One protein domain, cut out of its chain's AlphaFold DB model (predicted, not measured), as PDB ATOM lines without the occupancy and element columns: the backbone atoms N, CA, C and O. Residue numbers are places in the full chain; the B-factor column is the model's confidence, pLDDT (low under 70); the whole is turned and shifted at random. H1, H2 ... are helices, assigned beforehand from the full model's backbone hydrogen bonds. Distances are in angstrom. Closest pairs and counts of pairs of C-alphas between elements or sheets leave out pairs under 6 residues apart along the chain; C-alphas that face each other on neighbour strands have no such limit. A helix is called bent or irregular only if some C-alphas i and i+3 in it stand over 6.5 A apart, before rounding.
ATOM      1  N   GLU A   4     -11.835   6.824 -44.717       97.06
ATOM      2  CA  GLU A   4     -10.528   6.419 -45.247       97.06
ATOM      3  C   GLU A   4     -10.214   7.163 -46.554       97.06
ATOM      4  O   GLU A   4      -9.192   7.832 -46.645       97.06
ATOM      5  N   ASN A   5     -11.154   7.186 -47.508       95.69
ATOM      6  CA  ASN A   5     -10.983   7.939 -48.757       95.69
ATOM      7  C   ASN A   5     -10.905   9.456 -48.519       95.69
ATOM      8  O   ASN A   5     -10.265  10.169 -49.283       95.69
ATOM      9  N   ILE A   6     -11.567   9.981 -47.481       96.44
ATOM     10  CA  ILE A   6     -11.474  11.411 -47.143       96.44
ATOM     11  C   ILE A   6     -10.070  11.749 -46.621       96.44
ATOM     12  O   ILE A   6      -9.533  12.794 -46.986       96.44
ATOM     13  N   GLU A   7      -9.486  10.887 -45.782       97.81
ATOM     14  CA  GLU A   7      -8.102  11.017 -45.300       97.81
ATOM     15  C   GLU A   7      -7.112  10.919 -46.466       97.81
ATOM     16  O   GLU A   7      -6.288  11.816 -46.639       97.81
ATOM     17  N   GLU A   8      -7.245   9.885 -47.297       97.62
ATOM     18  CA  GLU A   8      -6.368   9.604 -48.435       97.62
ATOM     19  C   GLU A   8      -6.396  10.725 -49.475       97.62
ATOM     20  O   GLU A   8      -5.391  11.402 -49.664       97.62
ATOM     21  N   PHE A   9      -7.558  11.028 -50.072       97.06
ATOM     22  CA  PHE A   9      -7.655  12.094 -51.073       97.06
ATOM     23  C   PHE A   9      -7.342  13.476 -50.492       97.06
ATOM     24  O   PHE A   9      -6.821  14.336 -51.204       97.06
ATOM     25  N   GLY A  10      -7.633  13.706 -49.208       97.38
ATOM     26  CA  GLY A  10      -7.210  14.915 -48.506       97.38
ATOM     27  C   GLY A  10      -5.687  15.053 -48.491       97.38
ATOM     28  O   GLY A  10      -5.162  16.089 -48.898       97.38
ATOM     29  N   ALA A  11      -4.978  13.992 -48.105       98.12
ATOM     30  CA  ALA A  11      -3.519  13.946 -48.114       98.12
ATOM     31  C   ALA A  11      -2.933  14.035 -49.531       98.12
ATOM     32  O   ALA A  11      -1.939  14.734 -49.736       98.12
ATOM     33  N   THR A  12      -3.570  13.415 -50.528       98.19
ATOM     34  CA  THR A  12      -3.185  13.528 -51.942       98.19
ATOM     35  C   THR A  12      -3.190  14.980 -52.413       98.19
ATOM     36  O   THR A  12      -2.266  15.413 -53.102       98.19
ATOM     37  N   LEU A  13      -4.197  15.764 -52.015       97.75
ATOM     38  CA  LEU A  13      -4.287  17.188 -52.355       97.75
ATOM     39  C   LEU A  13      -3.221  18.045 -51.651       97.75
ATOM     40  O   LEU A  13      -2.844  19.093 -52.179       97.75
ATOM     41  N   GLU A  14      -2.718  17.618 -50.489       97.81
ATOM     42  CA  GLU A  14      -1.606  18.275 -49.787       97.81
ATOM     43  C   GLU A  14      -0.231  17.901 -50.362       97.81
ATOM     44  O   GLU A  14       0.703  18.708 -50.323       97.81
ATOM     45  N   GLY A  15      -0.116  16.706 -50.944       98.00
ATOM     46  CA  GLY A  15       1.054  16.233 -51.673       98.00
ATOM     47  C   GLY A  15       1.724  15.007 -51.054       98.00
ATOM     48  O   GLY A  15       1.362  14.507 -49.991       98.00
ATOM     49  N   GLU A  16       2.759  14.521 -51.741       98.19
ATOM     50  CA  GLU A  16       3.359  13.205 -51.476       98.19
ATOM     51  C   GLU A  16       3.901  13.072 -50.049       98.19
ATOM     52  O   GLU A  16       3.777  12.016 -49.435       98.19
ATOM     53  N   ALA A  17       4.469  14.150 -49.502       98.38
ATOM     54  CA  ALA A  17       5.020  14.148 -48.151       98.38
ATOM     55  C   ALA A  17       3.959  13.873 -47.067       98.38
ATOM     56  O   ALA A  17       4.310  13.332 -46.019       98.38
ATOM     57  N   THR A  18       2.691  14.226 -47.316       98.31
ATOM     58  CA  THR A  18       1.565  13.905 -46.424       98.31
ATOM     59  C   THR A  18       1.013  12.508 -46.720       98.31
ATOM     60  O   THR A  18       0.741  11.752 -45.791       98.31
ATOM     61  N   LEU A  19       0.880  12.145 -48.000       98.69
ATOM     62  CA  LEU A  19       0.251  10.892 -48.432       98.69
ATOM     63  C   LEU A  19       1.108   9.647 -48.155       98.69
ATOM     64  O   LEU A  19       0.617   8.664 -47.602       98.69
ATOM     65  N   ARG A  20       2.402   9.676 -48.489       98.62
ATOM     66  CA  ARG A  20       3.283   8.496 -48.421       98.62
ATOM     67  C   ARG A  20       3.290   7.804 -47.048       98.62
ATOM     68  O   ARG A  20       3.107   6.590 -47.024       98.62
ATOM     69  N   PRO A  21       3.431   8.508 -45.905       98.44
ATOM     70  CA  PRO A  21       3.397   7.857 -44.594       98.44
ATOM     71  C   PRO A  21       2.062   7.158 -44.282       98.44
ATOM     72  O   PRO A  21       2.044   6.168 -43.548       98.44
ATOM     73  N   ILE A  22       0.947   7.664 -44.822       98.19
ATOM     74  CA  ILE A  22      -0.384   7.058 -44.667       98.19
ATOM     75  C   ILE A  22      -0.428   5.737 -45.438       98.19
ATOM     76  O   ILE A  22      -0.752   4.705 -44.847       98.19
ATOM     77  N   LEU A  23      -0.013   5.760 -46.709       98.44
ATOM     78  CA  LEU A  23       0.020   4.576 -47.566       98.44
ATOM     79  C   LEU A  23       0.997   3.515 -47.051       98.44
ATOM     80  O   LEU A  23       0.661   2.338 -47.030       98.44
ATOM     81  N   GLU A  24       2.186   3.899 -46.578       98.44
ATOM     82  CA  GLU A  24       3.159   2.962 -45.996       98.44
ATOM     83  C   GLU A  24       2.600   2.248 -44.755       98.44
ATOM     84  O   GLU A  24       2.780   1.036 -44.597       98.44
ATOM     85  N   ARG A  25       1.877   2.976 -43.893       97.62
ATOM     86  CA  ARG A  25       1.189   2.396 -42.732       97.62
ATOM     87  C   ARG A  25       0.124   1.392 -43.172       97.62
ATOM     88  O   ARG A  25       0.145   0.256 -42.705       97.62
ATOM     89  N   TRP A  26      -0.778   1.784 -44.069       97.50
ATOM     90  CA  TRP A  26      -1.858   0.907 -44.531       97.50
ATOM     91  C   TRP A  26      -1.339  -0.289 -45.331       97.50
ATOM     92  O   TRP A  26      -1.806  -1.407 -45.135       97.50
ATOM     93  N   ALA A  27      -0.310  -0.110 -46.158       98.00
ATOM     94  CA  ALA A  27       0.339  -1.201 -46.878       98.00
ATOM     95  C   ALA A  27       0.934  -2.244 -45.924       98.00
ATOM     96  O   ALA A  27       0.825  -3.442 -46.183       98.00
ATOM     97  N   SER A  28       1.509  -1.817 -44.792       96.88
ATOM     98  CA  SER A  28       1.985  -2.747 -43.761       96.88
ATOM     99  C   SER A  28       0.852  -3.565 -43.137       96.88
ATOM    100  O   SER A  28       1.080  -4.716 -42.767       96.88
ATOM    101  N   GLU A  29      -0.348  -2.999 -42.997       95.06
ATOM    102  CA  GLU A  29      -1.527  -3.714 -42.492       95.06
ATOM    103  C   GLU A  29      -2.054  -4.698 -43.551       95.06
ATOM    104  O   GLU A  29      -2.280  -5.880 -43.261       95.06
ATOM    105  N   LEU A  30      -2.150  -4.245 -44.805       97.00
ATOM    106  CA  LEU A  30      -2.588  -5.052 -45.944       97.00
ATOM    107  C   LEU A  30      -1.632  -6.207 -46.258       97.00
ATOM    108  O   LEU A  30      -2.089  -7.260 -46.690       97.00
ATOM    109  N   ALA A  31      -0.332  -6.073 -45.984       97.56
ATOM    110  CA  ALA A  31       0.664  -7.115 -46.243       97.56
ATOM    111  C   ALA A  31       0.397  -8.441 -45.523       97.56
ATOM    112  O   ALA A  31       0.890  -9.487 -45.952       97.56
ATOM    113  N   THR A  32      -0.398  -8.415 -44.455       97.25
ATOM    114  CA  THR A  32      -0.738  -9.606 -43.667       97.25
ATOM    115  C   THR A  32      -2.234  -9.892 -43.586       97.25
ATOM    116  O   THR A  32      -2.619 -10.823 -42.883       97.25
ATOM    117  N   VAL A  33      -3.073  -9.127 -44.294       98.19
ATOM    118  CA  VAL A  33      -4.534  -9.277 -44.228       98.19
ATOM    119  C   VAL A  33      -4.954 -10.674 -44.683       98.19
ATOM    120  O   VAL A  33      -4.450 -11.172 -45.690       98.19
ATOM    121  N   THR A  34      -5.863 -11.318 -43.959       98.44
ATOM    122  CA  THR A  34      -6.506 -12.584 -44.360       98.44
ATOM    123  C   THR A  34      -7.894 -12.332 -44.949       98.44
ATOM    124  O   THR A  34      -8.443 -11.237 -44.785       98.44
ATOM    125  N   GLY A  35      -8.511 -13.323 -45.603       97.94
ATOM    126  CA  GLY A  35      -9.887 -13.167 -46.084       97.94
ATOM    127  C   GLY A  35     -10.878 -12.877 -44.955       97.94
ATOM    128  O   GLY A  35     -11.742 -12.021 -45.105       97.94
ATOM    129  N   GLU A  36     -10.703 -13.466 -43.770       97.50
ATOM    130  CA  GLU A  36     -11.527 -13.139 -42.591       97.50
ATOM    131  C   GLU A  36     -11.389 -11.675 -42.125       97.50
ATOM    132  O   GLU A  36     -12.284 -11.140 -41.469       97.50
ATOM    133  N   GLN A  37     -10.275 -11.015 -42.452       97.81
ATOM    134  CA  GLN A  37      -9.958  -9.659 -42.002       97.81
ATOM    135  C   GLN A  37     -10.276  -8.580 -43.040       97.81
ATOM    136  O   GLN A  37     -10.422  -7.421 -42.657       97.81
ATOM    137  N   VAL A  38     -10.421  -8.929 -44.324       97.31
ATOM    138  CA  VAL A  38     -10.507  -7.953 -45.428       97.31
ATOM    139  C   VAL A  38     -11.664  -6.959 -45.271       97.31
ATOM    140  O   VAL A  38     -11.519  -5.762 -45.502       97.31
ATOM    141  N   ALA A  39     -12.821  -7.423 -44.801       96.62
ATOM    142  CA  ALA A  39     -13.976  -6.562 -44.569       96.62
ATOM    143  C   ALA A  39     -13.743  -5.568 -43.419       96.62
ATOM    144  O   ALA A  39     -14.248  -4.446 -43.452       96.62
ATOM    145  N   ALA A  40     -12.985  -5.980 -42.398       96.38
ATOM    146  CA  ALA A  40     -12.632  -5.133 -41.267       96.38
ATOM    147  C   ALA A  40     -11.503  -4.153 -41.619       96.38
ATOM    148  O   ALA A  40     -11.565  -3.003 -41.189       96.38
ATOM    149  N   SER A  41     -10.518  -4.572 -42.424       96.19
ATOM    150  CA  SER A  41      -9.406  -3.712 -42.854       96.19
ATOM    151  C   SER A  41      -9.865  -2.556 -43.741       96.19
ATOM    152  O   SER A  41      -9.243  -1.505 -43.736       96.19
ATOM    153  N   LEU A  42     -10.972  -2.724 -44.469       96.19
ATOM    154  CA  LEU A  42     -11.589  -1.665 -45.274       96.19
ATOM    155  C   LEU A  42     -12.387  -0.638 -44.450       96.19
ATOM    156  O   LEU A  42     -12.857   0.352 -45.007       96.19
ATOM    157  N   GLY A  43     -12.591  -0.868 -43.149       96.12
ATOM    158  CA  GLY A  43     -13.224   0.097 -42.251       96.12
ATOM    159  C   GLY A  43     -14.580   0.623 -42.746       96.12
ATOM    160  O   GLY A  43     -15.537  -0.133 -42.951       96.12
ATOM    161  N   GLY A  44     -14.680   1.944 -42.890       96.25
ATOM    162  CA  GLY A  44     -15.860   2.661 -43.362       96.25
ATOM    163  C   GLY A  44     -16.098   2.596 -44.875       96.25
ATOM    164  O   GLY A  44     -17.197   2.958 -45.310       96.25
ATOM    165  N   LEU A  45     -15.136   2.102 -45.664       96.88
ATOM    166  CA  LEU A  45     -15.282   1.890 -47.109       96.88
ATOM    167  C   LEU A  45     -16.178   0.698 -47.443       96.88
ATOM    168  O   LEU A  45     -16.863   0.714 -48.463       96.88
ATOM    169  N   ALA A  46     -16.212  -0.320 -46.586       97.12
ATOM    170  CA  ALA A  46     -17.101  -1.457 -46.764       97.12
ATOM    171  C   ALA A  46     -18.487  -1.141 -46.177       97.12
ATOM    172  O   ALA A  46     -18.670  -1.027 -44.957       97.12
ATOM    173  N   SER A  47     -19.486  -1.001 -47.048       97.50
ATOM    174  CA  SER A  47     -20.896  -0.972 -46.647       97.50
ATOM    175  C   SER A  47     -21.340  -2.325 -46.070       97.50
ATOM    176  O   SER A  47     -20.631  -3.325 -46.179       97.50
ATOM    177  N   ASP A  48     -22.525  -2.393 -45.460       97.56
ATOM    178  CA  ASP A  48     -23.017  -3.661 -44.901       97.56
ATOM    179  C   ASP A  48     -23.248  -4.718 -45.991       97.56
ATOM    180  O   ASP A  48     -23.003  -5.904 -45.765       97.56
ATOM    181  N   ILE A  49     -23.637  -4.292 -47.199       97.62
ATOM    182  CA  ILE A  49     -23.777  -5.201 -48.336       97.62
ATOM    183  C   ILE A  49     -22.421  -5.662 -48.885       97.62
ATOM    184  O   ILE A  49     -22.278  -6.829 -49.245       97.62
ATOM    185  N   ASP A  50     -21.402  -4.801 -48.875       97.88
ATOM    186  CA  ASP A  50     -20.039  -5.191 -49.256       97.88
ATOM    187  C   ASP A  50     -19.444  -6.186 -48.256       97.88
ATOM    188  O   ASP A  50     -18.836  -7.177 -48.652       97.88
ATOM    189  N   LYS A  51     -19.683  -5.984 -46.954       97.62
ATOM    190  CA  LYS A  51     -19.269  -6.931 -45.905       97.62
ATOM    191  C   LYS A  51     -19.949  -8.287 -46.064       97.62
ATOM    192  O   LYS A  51     -19.304  -9.311 -45.873       97.62
ATOM    193  N   ALA A  52     -21.231  -8.304 -46.431       96.69
ATOM    194  CA  ALA A  52     -21.945  -9.546 -46.717       96.69
ATOM    195  C   ALA A  52     -21.403 -10.262 -47.970       96.69
ATOM    196  O   ALA A  52     -21.429 -11.491 -48.030       96.69
ATOM    197  N   ALA A  53     -20.898  -9.509 -48.953       95.88
ATOM    198  CA  ALA A  53     -20.262 -10.048 -50.153       95.88
ATOM    199  C   ALA A  53     -18.847 -10.594 -49.883       95.88
ATOM    200  O   ALA A  53     -18.467 -11.615 -50.452       95.88
ATOM    201  N   LEU A  54     -18.079  -9.952 -48.999       96.50
ATOM    202  CA  LEU A  54     -16.718 -10.338 -48.611       96.50
ATOM    203  C   LEU A  54     -16.703 -11.540 -47.657       96.50
ATOM    204  O   LEU A  54     -16.338 -11.433 -46.488       96.50
ATOM    205  N   THR A  55     -17.083 -12.712 -48.163       95.81
ATOM    206  CA  THR A  55     -17.040 -13.970 -47.408       95.81
ATOM    207  C   THR A  55     -16.445 -15.113 -48.233       95.81
ATOM    208  O   THR A  55     -16.390 -15.055 -49.462       95.81
ATOM    209  N   GLY A  56     -15.992 -16.168 -47.549       96.38
ATOM    210  CA  GLY A  56     -15.511 -17.399 -48.182       96.38
ATOM    211  C   GLY A  56     -14.345 -17.180 -49.152       96.38
ATOM    212  O   GLY A  56     -13.455 -16.373 -48.899       96.38
ATOM    213  N   GLU A  57     -14.363 -17.906 -50.272       96.75
ATOM    214  CA  GLU A  57     -13.304 -17.873 -51.292       96.75
ATOM    215  C   GLU A  57     -13.072 -16.471 -51.862       96.75
ATOM    216  O   GLU A  57     -11.931 -16.065 -52.058       96.75
ATOM    217  N   PHE A  58     -14.138 -15.694 -52.071       96.62
ATOM    218  CA  PHE A  58     -14.006 -14.344 -52.609       96.62
ATOM    219  C   PHE A  58     -13.226 -13.421 -51.662       96.62
ATOM    220  O   PHE A  58     -12.380 -12.652 -52.112       96.62
ATOM    221  N   ALA A  59     -13.453 -13.535 -50.350       98.00
ATOM    222  CA  ALA A  59     -12.696 -12.769 -49.366       98.00
ATOM    223  C   ALA A  59     -11.204 -13.142 -49.369       98.00
ATOM    224  O   ALA A  59     -10.353 -12.258 -49.288       98.00
ATOM    225  N   GLU A  60     -10.879 -14.431 -49.513       98.31
ATOM    226  CA  GLU A  60      -9.487 -14.889 -49.601       98.31
ATOM    227  C   GLU A  60      -8.793 -14.397 -50.877       98.31
ATOM    228  O   GLU A  60      -7.677 -13.886 -50.800       98.31
ATOM    229  N   VAL A  61      -9.471 -14.441 -52.029       97.69
ATOM    230  CA  VAL A  61      -8.948 -13.891 -53.294       97.69
ATOM    231  C   VAL A  61      -8.703 -12.383 -53.188       97.69
ATOM    232  O   VAL A  61      -7.686 -11.879 -53.669       97.69
ATOM    233  N   MET A  62      -9.603 -11.647 -52.533       97.62
ATOM    234  CA  MET A  62      -9.423 -10.214 -52.284       97.62
ATOM    235  C   MET A  62      -8.214  -9.948 -51.381       97.62
ATOM    236  O   MET A  62      -7.391  -9.089 -51.691       97.62
ATOM    237  N   ALA A  63      -8.054 -10.718 -50.302       98.44
ATOM    238  CA  ALA A  63      -6.908 -10.601 -49.406       98.44
ATOM    239  C   ALA A  63      -5.580 -10.946 -50.106       98.44
ATOM    240  O   ALA A  63      -4.589 -10.236 -49.938       98.44
ATOM    241  N   GLU A  64      -5.552 -12.001 -50.926       98.56
ATOM    242  CA  GLU A  64      -4.409 -12.339 -51.785       98.56
ATOM    243  C   GLU A  64      -4.060 -11.198 -52.739       98.56
ATOM    244  O   GLU A  64      -2.888 -10.839 -52.861       98.56
ATOM    245  N   SER A  65      -5.073 -10.597 -53.361       97.75
ATOM    246  CA  SER A  65      -4.904  -9.486 -54.296       97.75
ATOM    247  C   SER A  65      -4.338  -8.243 -53.602       97.75
ATOM    248  O   SER A  65      -3.404  -7.635 -54.121       97.75
ATOM    249  N   PHE A  66      -4.817  -7.905 -52.398       97.75
ATOM    250  CA  PHE A  66      -4.253  -6.814 -51.594       97.75
ATOM    251  C   PHE A  66      -2.790  -7.069 -51.236       97.75
ATOM    252  O   PHE A  66      -1.946  -6.223 -51.532       97.75
ATOM    253  N   ARG A  67      -2.451  -8.251 -50.707       98.44
ATOM    254  CA  ARG A  67      -1.051  -8.605 -50.401       98.44
ATOM    255  C   ARG A  67      -0.160  -8.549 -51.642       98.44
ATOM    256  O   ARG A  67       0.964  -8.061 -51.568       98.44
ATOM    257  N   ALA A  68      -0.651  -9.036 -52.782       98.25
ATOM    258  CA  ALA A  68       0.085  -9.008 -54.039       98.25
ATOM    259  C   ALA A  68       0.320  -7.573 -54.537       98.25
ATOM    260  O   ALA A  68       1.436  -7.261 -54.954       98.25
ATOM    261  N   SER A  69      -0.690  -6.701 -54.444       97.19
ATOM    262  CA  SER A  69      -0.628  -5.322 -54.950       97.19
ATOM    263  C   SER A  69       0.470  -4.477 -54.297       97.19
ATOM    264  O   SER A  69       1.115  -3.689 -54.980       97.19
ATOM    265  N   ILE A  70       0.752  -4.704 -53.010       97.12
ATOM    266  CA  ILE A  70       1.779  -3.971 -52.252       97.12
ATOM    267  C   ILE A  70       3.116  -4.716 -52.154       97.12
ATOM    268  O   ILE A  70       4.046  -4.250 -51.493       97.12
ATOM    269  N   SER A  71       3.234  -5.899 -52.770       97.44
ATOM    270  CA  SER A  71       4.369  -6.814 -52.551       97.44
ATOM    271  C   SER A  71       5.728  -6.242 -52.975       97.44
ATOM    272  O   SER A  71       6.770  -6.724 -52.531       97.44
ATOM    273  N   THR A  72       5.721  -5.195 -53.803       97.06
ATOM    274  CA  THR A  72       6.913  -4.480 -54.275       97.06
ATOM    275  C   THR A  72       6.986  -3.028 -53.790       97.06
ATOM    276  O   THR A  72       7.811  -2.272 -54.295       97.06
ATOM    277  N   GLY A  73       6.154  -2.635 -52.820       97.69
ATOM    278  CA  GLY A  73       6.042  -1.263 -52.319       97.69
ATOM    279  C   GLY A  73       4.744  -0.571 -52.742       97.69
ATOM    280  O   GLY A  73       3.861  -1.195 -53.324       97.69
ATOM    281  N   ILE A  74       4.635   0.722 -52.425       98.50
ATOM    282  CA  ILE A  74       3.402   1.513 -52.584       98.50
ATOM    283  C   ILE A  74       3.369   2.384 -53.844       98.50
ATOM    284  O   ILE A  74       2.386   3.077 -54.069       98.50
ATOM    285  N   GLU A  75       4.430   2.394 -54.649       98.25
ATOM    286  CA  GLU A  75       4.588   3.365 -55.740       98.25
ATOM    287  C   GLU A  75       3.415   3.382 -56.729       98.25
ATOM    288  O   GLU A  75       2.986   4.460 -57.117       98.25
ATOM    289  N   GLY A  76       2.844   2.222 -57.070       97.50
ATOM    290  CA  GLY A  76       1.655   2.167 -57.931       97.50
ATOM    291  C   GLY A  76       0.420   2.804 -57.285       97.50
ATOM    292  O   GLY A  76      -0.268   3.588 -57.926       97.50
ATOM    293  N   TRP A  77       0.191   2.539 -55.996       98.00
ATOM    294  CA  TRP A  77      -0.910   3.138 -55.235       98.00
ATOM    295  C   TRP A  77      -0.748   4.663 -55.143       98.00
ATOM    296  O   TRP A  77      -1.671   5.417 -55.441       98.00
ATOM    297  N   LEU A  78       0.465   5.128 -54.837       98.44
ATOM    298  CA  LEU A  78       0.785   6.551 -54.783       98.44
ATOM    299  C   LEU A  78       0.553   7.258 -56.131       98.44
ATOM    300  O   LEU A  78       0.044   8.379 -56.172       98.44
ATOM    301  N   GLU A  79       0.950   6.627 -57.240       97.81
ATOM    302  CA  GLU A  79       0.725   7.161 -58.587       97.81
ATOM    303  C   GLU A  79      -0.767   7.224 -58.942       97.81
ATOM    304  O   GLU A  79      -1.208   8.237 -59.501       97.81
ATOM    305  N   ASP A  80      -1.543   6.199 -58.579       97.56
ATOM    306  CA  ASP A  80      -2.992   6.145 -58.799       97.56
ATOM    307  C   ASP A  80      -3.716   7.290 -58.073       97.56
ATOM    308  O   ASP A  80      -4.529   7.989 -58.685       97.56
ATOM    309  N   ASP A  81      -3.358   7.579 -56.818       97.94
ATOM    310  CA  ASP A  81      -3.939   8.691 -56.057       97.94
ATOM    311  C   ASP A  81      -3.749  10.038 -56.759       97.94
ATOM    312  O   ASP A  81      -4.697  10.812 -56.943       97.94
ATOM    313  N   PHE A  82      -2.527  10.321 -57.217       97.88
ATOM    314  CA  PHE A  82      -2.264  11.550 -57.962       97.88
ATOM    315  C   PHE A  82      -2.949  11.576 -59.326       97.88
ATOM    316  O   PHE A  82      -3.257  12.666 -59.816       97.88
ATOM    317  N   ALA A  83      -3.183  10.424 -59.952       96.69
ATOM    318  CA  ALA A  83      -3.948  10.341 -61.188       96.69
ATOM    319  C   ALA A  83      -5.434  10.665 -60.955       96.69
ATOM    320  O   ALA A  83      -6.030  11.378 -61.762       96.69
ATOM    321  N   PHE A  84      -6.019  10.225 -59.839       94.88
ATOM    322  CA  PHE A  84      -7.433  10.452 -59.519       94.88
ATOM    323  C   PHE A  84      -7.794  11.920 -59.265       94.88
ATOM    324  O   PHE A  84      -8.927  12.321 -59.530       94.88
ATOM    325  N   VAL A  85      -6.848  12.734 -58.789       94.94
ATOM    326  CA  VAL A  85      -7.063  14.172 -58.529       94.94
ATOM    327  C   VAL A  85      -6.668  15.075 -59.704       94.94
ATOM    328  O   VAL A  85      -6.634  16.299 -59.564       94.94
ATOM    329  N   ARG A  86      -6.343  14.493 -60.862       94.06
ATOM    330  CA  ARG A  86      -5.986  15.219 -62.085       94.06
ATOM    331  C   ARG A  86      -7.056  15.052 -63.153       94.06
ATOM    332  O   ARG A  86      -7.780  14.061 -63.200       94.06
TER     333      ARG A  86
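This is residues 4 to 86 of the 161 residues of an uncharacterized protein of Chloroflexi bacterium (UniProt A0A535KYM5). Two groups of helices stand end to end: at one end H1 folds back beside H2 as a helical hairpin, with H6 crossing over it, and at the other H3 crosses H5, with the short H4 near H3. The last residue of H2, Leu 30, reaches H5 where the groups meet, while H1 stays away from H3, H4 and H5. The printed part has 83 residues, with six named helices in the order H1 to H6 and no named strand; the class is all helix. It is compact, with a radius of gyration of the C-alphas of 13.3 A, and spans 38 by 27 by 19 A.

H2, residues 16 to 30, is the hub and touches three other helices. With residues 18 to 22 alone it touches H1, residues 4 to 14, closest at the C-alphas of Ala 11 and Leu 19, 4.9 A apart; this hairpin has a shallow tilt of 28 degrees, opposite ways. H2 touches H6, residues 75 to 84, at a steep tilt of 57 degrees, opposite ways, closest at the C-alphas of Arg 20 and Leu 78, 7.1 A apart. H1 and H6 only just touch, with 3 pairs of C-alphas within 8 A, the closest being Thr 12 and Asp 81 at 6.4 A, and are about perpendicular at 83 degrees. With residue 30 alone H2 only just touches H5, residues 56 to 69, which meets it with residues 63 to 67 alone; there are 3 pairs of C-alphas within 8 A, the closest being Leu 30 and Arg 67 at 5.9 A. H5 touches H3, residues 35 to 41, at a steep tilt of 66 degrees, the same way, closest at the C-alphas of Gly 35 and Glu 60, 3.9 A apart. H4, residues 48 to 53, is close to H3 but not clearly touching, with the C-alphas of Ala 39 and Lys 51 closest at 5.5 A. The helix packing is mostly crossed, one of five touching pairs having a shallow tilt. In H1, H4, H5 and H6 every O i to N i+4 pair is within hydrogen-bond range; H2 has 9 of 11, and H3 has 1 of 3, beside 3 of 4 O i to N i+3 pairs.

H2 is 20.0 A from C-alpha 16 at (3.359, 13.205, -51.476) to C-alpha 30, and only just irregular: C-alphas 18 and 21 are 6.6 A apart. H5 is 20.3 A long, H1 15.5 A, starting at C-alpha 4 (-10.528, 6.419, -45.247), and H6 14.5 A, ending at C-alpha 84 (-7.433, 10.452, -59.519). H3, 10.0 A long, is irregular, with C-alphas 36 and 39 7.3 A apart; H4 is 8.7 A long.

The two C-alphas farthest apart are those of Glu 14 and Gly 56, at 38.3 A. The printed part has no cut; the link from H3 to H4 is short, and the other four are tight. The mean pLDDT of the printed part is 97.4, and no printed residue is under 70.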